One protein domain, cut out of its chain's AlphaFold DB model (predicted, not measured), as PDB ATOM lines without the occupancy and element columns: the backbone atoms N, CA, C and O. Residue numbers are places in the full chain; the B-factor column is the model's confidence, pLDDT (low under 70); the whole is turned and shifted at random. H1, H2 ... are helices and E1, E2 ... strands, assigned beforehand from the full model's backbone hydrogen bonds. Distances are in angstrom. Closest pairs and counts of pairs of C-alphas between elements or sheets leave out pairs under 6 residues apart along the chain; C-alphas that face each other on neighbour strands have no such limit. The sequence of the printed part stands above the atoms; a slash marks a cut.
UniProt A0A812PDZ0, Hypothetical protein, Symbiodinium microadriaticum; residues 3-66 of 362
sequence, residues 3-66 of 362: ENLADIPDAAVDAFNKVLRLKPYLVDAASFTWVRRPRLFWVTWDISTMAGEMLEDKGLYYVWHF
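What this domain is: This is residues 3 to 66 of the 362 residues of the protein "Hypothetical protein" of Symbiodinium microadriaticum (UniProt A0A812PDZ0). A twisted sheet of five short strands makes the body, and one helix, H1, sits at one end of the longest axis and only grazes the sheet; the long link of residues 28 to 38 reaches toward the other end. A second long link, residues 43 to 53, carries the chain from E3 across to the far edge strand, E4. The printed part has 64 residues, with one named helix and five named strands in the order E1, H1, E2, E3, E4, E5. The sheet's order is E1, E3, E2, E5, E4, and it is mixed. The class is mixed, helices and strands, though under half of the residues are in named elements; the whole is compact, with a radius of gyration of the C-alphas of 11.8 A and spans of 31 by 25 by 17 A.

Where its parts are: E3, residues 39 to 42, is 10.0 A long from first to last C-alpha. E1 is residues 3 to 5, 7.2 A, and C-alpha 3 is at (45.820, 76.669, 7.974). E2 is residues 25 to 27, 6.3 A. E5, residues 62 to 65, is 9.6 A long and ends with C-alpha 65 at (48.921, 80.298, -9.188). E4 is residues 54 to 57, 9.9 A. H1 is residues 10 to 20, 15.2 A, and C-alpha 10 is at (50.306, 63.460, 2.224).

How they stand to each other: E2 and E3 are a hairpin, antiparallel at 151 degrees, with N 41 and O 25 at 2.8 A and N 25 and O 41 at 2.9 A. E1, an edge strand, is antiparallel to E3, with N 4 and O 40 at 2.9 A. On the other side of E2, E5 is parallel to it at 34 degrees, with N 26 and O 62 at 2.7 A. E4, the other edge strand, makes a hairpin with E5, antiparallel at 156 degrees, with N 63 and O 56 at 2.8 A. E1, H1 and E2 form a split strand-helix-strand unit, two strands that run the same way with E3 between them, and its crossover is right-handed. H1 is on the sheet but only grazes it, with residues 13 to 20; the closest C-alphas of H1 and E3 are those of Leu 20 and Trp 42, 7.8 A apart. Every O i to N i+4 pair of H1 is within hydrogen-bond range. E3 and E4 are apart.

The domain as a whole: The two C-alphas farthest apart are those of Val 19 and Trp 34, 33.7 A. From edge to edge the strands' lines turn by 107 degrees. The links E2 to E3 and E3 to E4 are long, with 11 residues each. The printed part has no cut; its mean pLDDT is 90.7, and no printed residue is under 70.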
ATOM      1  N   GLU A   3      44.528  76.513   8.659       90.50
ATOM      2  CA  GLU A   3      45.820  76.669   7.974       90.50
ATOM      3  C   GLU A   3      46.813  75.638   8.524       90.50
ATOM      4  O   GLU A   3      46.817  75.356   9.725       90.50
ATOM      5  N   ASN A   4      47.657  75.084   7.655       89.88
ATOM      6  CA  ASN A   4      48.819  74.301   8.059       89.88
ATOM      7  C   ASN A   4      50.004  74.527   7.107       89.88
ATOM      8  O   ASN A   4      49.847  75.052   6.002       89.88
ATOM      9  N   LEU A   5      51.200  74.124   7.534       86.56
ATOM     10  CA  LEU A   5      52.373  74.077   6.670       86.56
ATOM     11  C   LEU A   5      52.146  73.095   5.511       86.56
ATOM     12  O   LEU A   5      51.458  72.086   5.664       86.56
ATOM     13  N   ALA A   6      52.726  73.396   4.350       86.25
ATOM     14  CA  ALA A   6      52.650  72.517   3.184       86.25
ATOM     15  C   ALA A   6      53.670  71.361   3.215       86.25
ATOM     16  O   ALA A   6      53.626  70.503   2.344       86.25
ATOM     17  N   ASP A   7      54.579  71.333   4.194       82.88
ATOM     18  CA  ASP A   7      55.592  70.281   4.377       82.88
ATOM     19  C   ASP A   7      55.075  69.076   5.186       82.88
ATOM     20  O   ASP A   7      55.842  68.180   5.545       82.88
ATOM     21  N   ILE A   8      53.770  69.032   5.474       85.88
ATOM     22  CA  ILE A   8      53.151  67.893   6.148       85.88
ATOM     23  C   ILE A   8      53.032  66.690   5.195       85.88
ATOM     24  O   ILE A   8      52.771  66.877   4.007       85.88
ATOM     25  N   PRO A   9      53.157  65.446   5.695       90.38
ATOM     26  CA  PRO A   9      53.008  64.258   4.858       90.38
ATOM     27  C   PRO A   9      51.627  64.175   4.198       90.38
ATOM     28  O   PRO A   9      50.618  64.485   4.834       90.38
ATOM     29  N   ASP A  10      51.558  63.635   2.981       91.38
ATOM     30  CA  ASP A  10      50.306  63.460   2.224       91.38
ATOM     31  C   ASP A  10      49.215  62.717   3.014       91.38
ATOM     32  O   ASP A  10      48.037  63.076   2.963       91.38
ATOM     33  N   ALA A  11      49.601  61.724   3.823       91.44
ATOM     34  CA  ALA A  11      48.680  61.003   4.702       91.44
ATOM     35  C   ALA A  11      48.019  61.915   5.755       91.44
ATOM     36  O   ALA A  11      46.861  61.710   6.122       91.44
ATOM     37  N   ALA A  12      48.740  62.932   6.238       91.25
ATOM     38  CA  ALA A  12      48.192  63.924   7.154       91.25
ATOM     39  C   ALA A  12      47.225  64.865   6.424       91.25
ATOM     40  O   ALA A  12      46.151  65.142   6.956       91.25
ATOM     41  N   VAL A  13      47.556  65.299   5.201       92.44
ATOM     42  CA  VAL A  13      46.650  66.101   4.356       92.44
ATOM     43  C   VAL A  13      45.331  65.357   4.138       92.44
ATOM     44  O   VAL A  13      44.264  65.911   4.393       92.44
ATOM     45  N   ASP A  14      45.389  64.081   3.751       94.19
ATOM     46  CA  ASP A  14      44.203  63.242   3.548       94.19
ATOM     47  C   ASP A  14      43.370  63.081   4.833       94.19
ATOM     48  O   ASP A  14      42.140  63.177   4.810       94.19
ATOM     49  N   ALA A  15      44.021  62.922   5.991       93.06
ATOM     50  CA  ALA A  15      43.331  62.892   7.277       93.06
ATOM     51  C   ALA A  15      42.593  64.212   7.573       93.06
ATOM     52  O   ALA A  15      41.423  64.182   7.967       93.06
ATOM     53  N   PHE A  16      43.230  65.366   7.337       92.88
ATOM     54  CA  PHE A  16      42.573  66.672   7.457       92.88
ATOM     55  C   PHE A  16      41.396  66.800   6.486       92.88
ATOM     56  O   PHE A  16      40.316  67.218   6.906       92.88
ATOM     57  N   ASN A  17      41.559  66.371   5.231       94.31
ATOM     58  CA  ASN A  17      40.503  66.414   4.221       94.31
ATOM     59  C   ASN A  17      39.281  65.595   4.642       94.31
ATOM     60  O   ASN A  17      38.149  66.057   4.508       94.31
ATOM     61  N   LYS A  18      39.493  64.402   5.209       94.19
ATOM     62  CA  LYS A  18      38.417  63.529   5.706       94.19
ATOM     63  C   LYS A  18      37.690  64.120   6.910       94.19
ATOM     64  O   LYS A  18      36.462  64.062   6.968       94.19
ATOM     65  N   VAL A  19      38.432  64.685   7.864       94.88
ATOM     66  CA  VAL A  19      37.862  65.271   9.089       94.88
ATOM     67  C   VAL A  19      37.099  66.555   8.779       94.88
ATOM     68  O   VAL A  19      35.968  66.724   9.232       94.88
ATOM     69  N   LEU A  20      37.703  67.448   7.997       92.06
ATOM     70  CA  LEU A  20      37.126  68.747   7.663       92.06
ATOM     71  C   LEU A  20      36.109  68.659   6.520       92.06
ATOM     72  O   LEU A  20      35.313  69.578   6.365       92.06
ATOM     73  N   ARG A  21      36.113  67.558   5.753       93.06
ATOM     74  CA  ARG A  21      35.312  67.352   4.531       93.06
ATOM     75  C   ARG A  21      35.523  68.457   3.497       93.06
ATOM     76  O   ARG A  21      34.597  68.853   2.799       93.06
ATOM     77  N   LEU A  22      36.750  68.961   3.430       93.44
ATOM     78  CA  LEU A  22      37.169  70.066   2.575       93.44
ATOM     79  C   LEU A  22      38.505  69.720   1.933       93.44
ATOM     80  O   LEU A  22      39.330  69.042   2.544       93.44
ATOM     81  N   LYS A  23      38.730  70.234   0.728       93.31
ATOM     82  CA  LYS A  23      40.012  70.139   0.033       93.31
ATOM     83  C   LYS A  23      40.758  71.473   0.162       93.31
ATOM     84  O   LYS A  23      40.129  72.513  -0.031       93.31
ATOM     85  N   PRO A  24      42.048  71.474   0.528       95.94
ATOM     86  CA  PRO A  24      42.764  72.702   0.809       95.94
ATOM     87  C   PRO A  24      43.343  73.333  -0.449       95.94
ATOM     88  O   PRO A  24      43.562  72.676  -1.468       95.94
ATOM     89  N   TYR A  25      43.662  74.612  -0.307       95.25
ATOM     90  CA  TYR A  25      44.337  75.435  -1.294       95.25
ATOM     91  C   TYR A  25      45.759  75.717  -0.818       95.25
ATOM     92  O   TYR A  25      45.957  76.223   0.286       95.25
ATOM     93  N   LEU A  26      46.744  75.375  -1.637       94.56
ATOM     94  CA  LEU A  26      48.141  75.707  -1.443       94.56
ATOM     95  C   LEU A  26      48.389  77.102  -2.009       94.56
ATOM     96  O   LEU A  26      48.228  77.331  -3.209       94.56
ATOM     97  N   VAL A  27      48.809  78.008  -1.131       92.12
ATOM     98  CA  VAL A  27      49.262  79.357  -1.483       92.12
ATOM     99  C   VAL A  27      50.689  79.525  -0.972       92.12
ATOM    100  O   VAL A  27      50.984  79.191   0.179       92.12
ATOM    101  N   ASP A  28      51.582  80.025  -1.825       89.75
ATOM    102  CA  ASP A  28      52.974  80.317  -1.479       89.75
ATOM    103  C   ASP A  28      53.230  81.827  -1.579       89.75
ATOM    104  O   ASP A  28      52.885  82.470  -2.571       89.75
ATOM    105  N   ALA A  29      53.862  82.402  -0.554       88.00
ATOM    106  CA  ALA A  29      54.247  83.814  -0.553       88.00
ATOM    107  C   ALA A  29      55.231  84.165  -1.682       88.00
ATOM    108  O   ALA A  29      55.329  85.336  -2.048       88.00
ATOM    109  N   ALA A  30      55.896  83.167  -2.276       87.88
ATOM    110  CA  ALA A  30      56.774  83.310  -3.436       87.88
ATOM    111  C   ALA A  30      56.110  83.954  -4.667       87.88
ATOM    112  O   ALA A  30      56.798  84.479  -5.551       87.88
ATOM    113  N   SER A  31      54.777  83.911  -4.748       86.00
ATOM    114  CA  SER A  31      54.019  84.598  -5.796       86.00
ATOM    115  C   SER A  31      54.039  86.125  -5.641       86.00
ATOM    116  O   SER A  31      53.968  86.833  -6.641       86.00
ATOM    117  N   PHE A  32      54.199  86.630  -4.414       85.88
ATOM    118  CA  PHE A  32      54.112  88.058  -4.070       85.88
ATOM    119  C   PHE A  32      55.447  88.644  -3.583       85.88
ATOM    120  O   PHE A  32      55.721  89.833  -3.736       85.88
ATOM    121  N   THR A  33      56.302  87.808  -2.999       88.62
ATOM    122  CA  THR A  33      57.553  88.199  -2.335       88.62
ATOM    123  C   THR A  33      58.690  87.257  -2.727       88.62
ATOM    124  O   THR A  33      58.475  86.257  -3.414       88.62
ATOM    125  N   TRP A  34      59.916  87.563  -2.301       87.94
ATOM    126  CA  TRP A  34      61.105  86.751  -2.595       87.94
ATOM    127  C   TRP A  34      61.358  85.641  -1.564       87.94
ATOM    128  O   TRP A  34      62.459  85.105  -1.507       87.94
ATOM    129  N   VAL A  35      60.352  85.275  -0.758       88.38
ATOM    130  CA  VAL A  35      60.437  84.245   0.294       88.38
ATOM    131  C   VAL A  35      59.437  83.121   0.042       88.38
ATOM    132  O   VAL A  35      58.260  83.361  -0.226       88.38
ATOM    133  N   ARG A  36      59.887  81.872   0.205       88.19
ATOM    134  CA  ARG A  36      59.017  80.692   0.261       88.19
ATOM    135  C   ARG A  36      58.244  80.691   1.574       88.19
ATOM    136  O   ARG A  36      58.823  80.726   2.658       88.19
ATOM    137  N   ARG A  37      56.924  80.565   1.496       89.25
ATOM    138  CA  ARG A  37      56.065  80.285   2.651       89.25
ATOM    139  C   ARG A  37      54.828  79.503   2.202       89.25
ATOM    140  O   ARG A  37      53.719  80.021   2.306       89.25
ATOM    141  N   PRO A  38      54.996  78.263   1.716       91.06
ATOM    142  CA  PRO A  38      53.872  77.471   1.246       91.06
ATOM    143  C   PRO A  38      52.990  77.060   2.430       91.06
ATOM    144  O   PRO A  38      53.488  76.611   3.472       91.06
ATOM    145  N   ARG A  39      51.680  77.262   2.287       92.56
ATOM    146  CA  ARG A  39      50.655  76.958   3.293       92.56
ATOM    147  C   ARG A  39      49.434  76.335   2.643       92.56
ATOM    148  O   ARG A  39      49.045  76.743   1.555       92.56
ATOM    149  N   LEU A  40      48.833  75.379   3.342       94.25
ATOM    150  CA  LEU A  40      47.572  74.747   2.978       94.25
ATOM    151  C   LEU A  40      46.430  75.400   3.755       94.25
ATOM    152  O   LEU A  40      46.475  75.464   4.983       94.25
ATOM    153  N   PHE A  41      45.400  75.841   3.039       94.44
ATOM    154  CA  PHE A  41      44.220  76.494   3.597       94.44
ATOM    155  C   PHE A  41      42.958  75.675   3.318       94.44
ATOM    156  O   PHE A  41      42.534  75.559   2.172       94.44
ATOM    157  N   TRP A  42      42.312  75.156   4.362       94.19
ATOM    158  CA  TRP A  42      40.971  74.573   4.280       94.19
ATOM    159  C   TRP A  42      39.940  75.669   4.539       94.19
ATOM    160  O   TRP A  42      39.763  76.131   5.676       94.19
ATOM    161  N   VAL A  43      39.264  76.101   3.482       92.62
ATOM    162  CA  VAL A  43      38.245  77.155   3.523       92.62
ATOM    163  C   VAL A  43      36.853  76.565   3.332       92.62
ATOM    164  O   VAL A  43      36.684  75.554   2.663       92.62
ATOM    165  N   THR A  44      35.855  77.186   3.956       91.50
ATOM    166  CA  THR A  44      34.442  76.772   3.868       91.50
ATOM    167  C   THR A  44      33.666  77.546   2.806       91.50
ATOM    168  O   THR A  44      32.473  77.317   2.650       91.50
ATOM    169  N   TRP A  45      34.304  78.517   2.157       89.25
ATOM    170  CA  TRP A  45      33.710  79.354   1.122       89.25
ATOM    171  C   TRP A  45      34.324  79.013  -0.230       89.25
ATOM    172  O   TRP A  45      35.474  78.573  -0.301       89.25
ATOM    173  N   ASP A  46      33.557  79.246  -1.287       84.44
ATOM    174  CA  ASP A  46      34.002  78.979  -2.646       84.44
ATOM    175  C   ASP A  46      35.078  79.983  -3.065       84.44
ATOM    176  O   ASP A  46      34.958  81.191  -2.842       84.44
ATOM    177  N   ILE A  47      36.141  79.465  -3.677       86.44
ATOM    178  CA  ILE A  47      37.195  80.271  -4.289       86.44
ATOM    179  C   ILE A  47      37.030  80.173  -5.799       86.44
ATOM    180  O   ILE A  47      37.157  79.097  -6.383       86.44
ATOM    181  N   SER A  48      36.766  81.313  -6.427       86.81
ATOM    182  CA  SER A  48      36.776  81.476  -7.878       86.81
ATOM    183  C   SER A  48      38.029  82.233  -8.300       86.81
ATOM    184  O   SER A  48      38.341  83.268  -7.714       86.81
ATOM    185  N   THR A  49      38.709  81.756  -9.338       88.75
ATOM    186  CA  THR A  49      39.864  82.445  -9.925       88.75
ATOM    187  C   THR A  49      39.435  83.708 -10.666       88.75
ATOM    188  O   THR A  49      38.448  83.689 -11.406       88.75
ATOM    189  N   MET A  50      40.200  84.785 -10.513       85.12
ATOM    190  CA  MET A  50      40.054  86.009 -11.306       85.12
ATOM    191  C   MET A  50      40.976  86.008 -12.538       85.12
ATOM    192  O   MET A  50      41.736  85.070 -12.776       85.12
ATOM    193  N   ALA A  51      40.882  87.047 -13.376       80.62
ATOM    194  CA  ALA A  51      41.662  87.141 -14.609       80.62
ATOM    195  C   ALA A  51      43.178  87.072 -14.331       80.62
ATOM    196  O   ALA A  51      43.728  87.935 -13.652       80.62
ATOM    197  N   GLY A  52      43.845  86.053 -14.883       82.44
ATOM    198  CA  GLY A  52      45.285  85.812 -14.711       82.44
ATOM    199  C   GLY A  52      45.650  84.858 -13.569       82.44
ATOM    200  O   GLY A  52      46.812  84.480 -13.461       82.44
ATOM    201  N   GLU A  53      44.682  84.435 -12.756       90.88
ATOM    202  CA  GLU A  53      44.866  83.392 -11.747       90.88
ATOM    203  C   GLU A  53      44.522  82.015 -12.321       90.88
ATOM    204  O   GLU A  53      43.608  81.870 -13.137       90.88
ATOM    205  N   MET A  54      45.232  80.984 -11.869       91.75
ATOM    206  CA  MET A  54      44.984  79.603 -12.268       91.75
ATOM    207  C   MET A  54      44.943  78.705 -11.040       91.75
ATOM    208  O   MET A  54      45.814  78.777 -10.174       91.75
ATOM    209  N   LEU A  55      43.941  77.831 -10.989       92.50
ATOM    210  CA  LEU A  55      43.830  76.809  -9.963       92.50
ATOM    211  C   LEU A  55      44.170  75.446 -10.562       92.50
ATOM    212  O   LEU A  55      43.455  74.946 -11.428       92.50
ATOM    213  N   GLU A  56      45.261  74.850 -10.102       93.75
ATOM    214  CA  GLU A  56      45.706  73.537 -10.553       93.75
ATOM    215  C   GLU A  56      45.303  72.463  -9.537       93.75
ATOM    216  O   GLU A  56      45.597  72.579  -8.348       93.75
ATOM    217  N   ASP A  57      44.644  71.395  -9.986       94.12
ATOM    218  CA  ASP A  57      44.287  70.268  -9.124       94.12
ATOM    219  C   ASP A  57      45.443  69.251  -9.038       94.12
ATOM    220  O   ASP A  57      45.781  68.602 -10.026       94.12
ATOM    221  N   LYS A  58      46.032  69.081  -7.845       92.62
ATOM    222  CA  LYS A  58      47.088  68.088  -7.560       92.62
ATOM    223  C   LYS A  58      46.557  66.803  -6.904       92.62
ATOM    224  O   LYS A  58      47.312  66.037  -6.313       92.62
ATOM    225  N   GLY A  59      45.250  66.563  -6.951       92.50
ATOM    226  CA  GLY A  59      44.574  65.433  -6.315       92.50
ATOM    227  C   GLY A  59      44.218  65.708  -4.853       92.50
ATOM    228  O   GLY A  59      43.039  65.871  -4.533       92.50
ATOM    229  N   LEU A  60      45.214  65.793  -3.965       92.81
ATOM    230  CA  LEU A  60      44.996  65.991  -2.518       92.81
ATOM    231  C   LEU A  60      44.697  67.443  -2.126       92.81
ATOM    232  O   LEU A  60      44.038  67.687  -1.116       92.81
ATOM    233  N   TYR A  61      45.159  68.399  -2.924       94.25
ATOM    234  CA  TYR A  61      44.994  69.834  -2.712       94.25
ATOM    235  C   TYR A  61      44.976  70.567  -4.055       94.25
ATOM    236  O   TYR A  61      45.335  69.998  -5.088       94.25
ATOM    237  N   TYR A  62      44.535  71.821  -4.045       95.38
ATOM    238  CA  TYR A  62      44.641  72.732  -5.182       95.38
ATOM    239  C   TYR A  62      45.881  73.609  -5.031       95.38
ATOM    240  O   TYR A  62      46.158  74.053  -3.926       95.38
ATOM    241  N   VAL A  63      46.614  73.891  -6.103       94.88
ATOM    242  CA  VAL A  63      47.674  74.912  -6.113       94.88
ATOM    243  C   VAL A  63      47.120  76.166  -6.761       94.88
ATOM    244  O   VAL A  63      46.617  76.113  -7.882       94.88
ATOM    245  N   TRP A  64      47.202  77.285  -6.048       93.69
ATOM    246  CA  TRP A  64      46.762  78.570  -6.568       93.69
ATOM    247  C   TRP A  64      47.952  79.337  -7.136       93.69
ATOM    248  O   TRP A  64      48.852  79.759  -6.408       93.69
ATOM    249  N   HIS A  65      47.942  79.510  -8.454       91.44
ATOM    250  CA  HIS A  65      48.921  80.298  -9.188       91.44
ATOM    251  C   HIS A  65      48.381  81.710  -9.418       91.44
ATOM    252  O   HIS A  65      47.274  81.885  -9.934       91.44
ATOM    253  N   PHE A  66      49.180  82.707  -9.051       89.31
ATOM    254  CA  PHE A  66      48.868  84.125  -9.224       89.31
ATOM    255  C   PHE A  66      49.642  84.706 -10.416       89.31
ATOM    256  O   PHE A  66      50.726  84.205 -10.738       89.31
TER     257      PHE A  66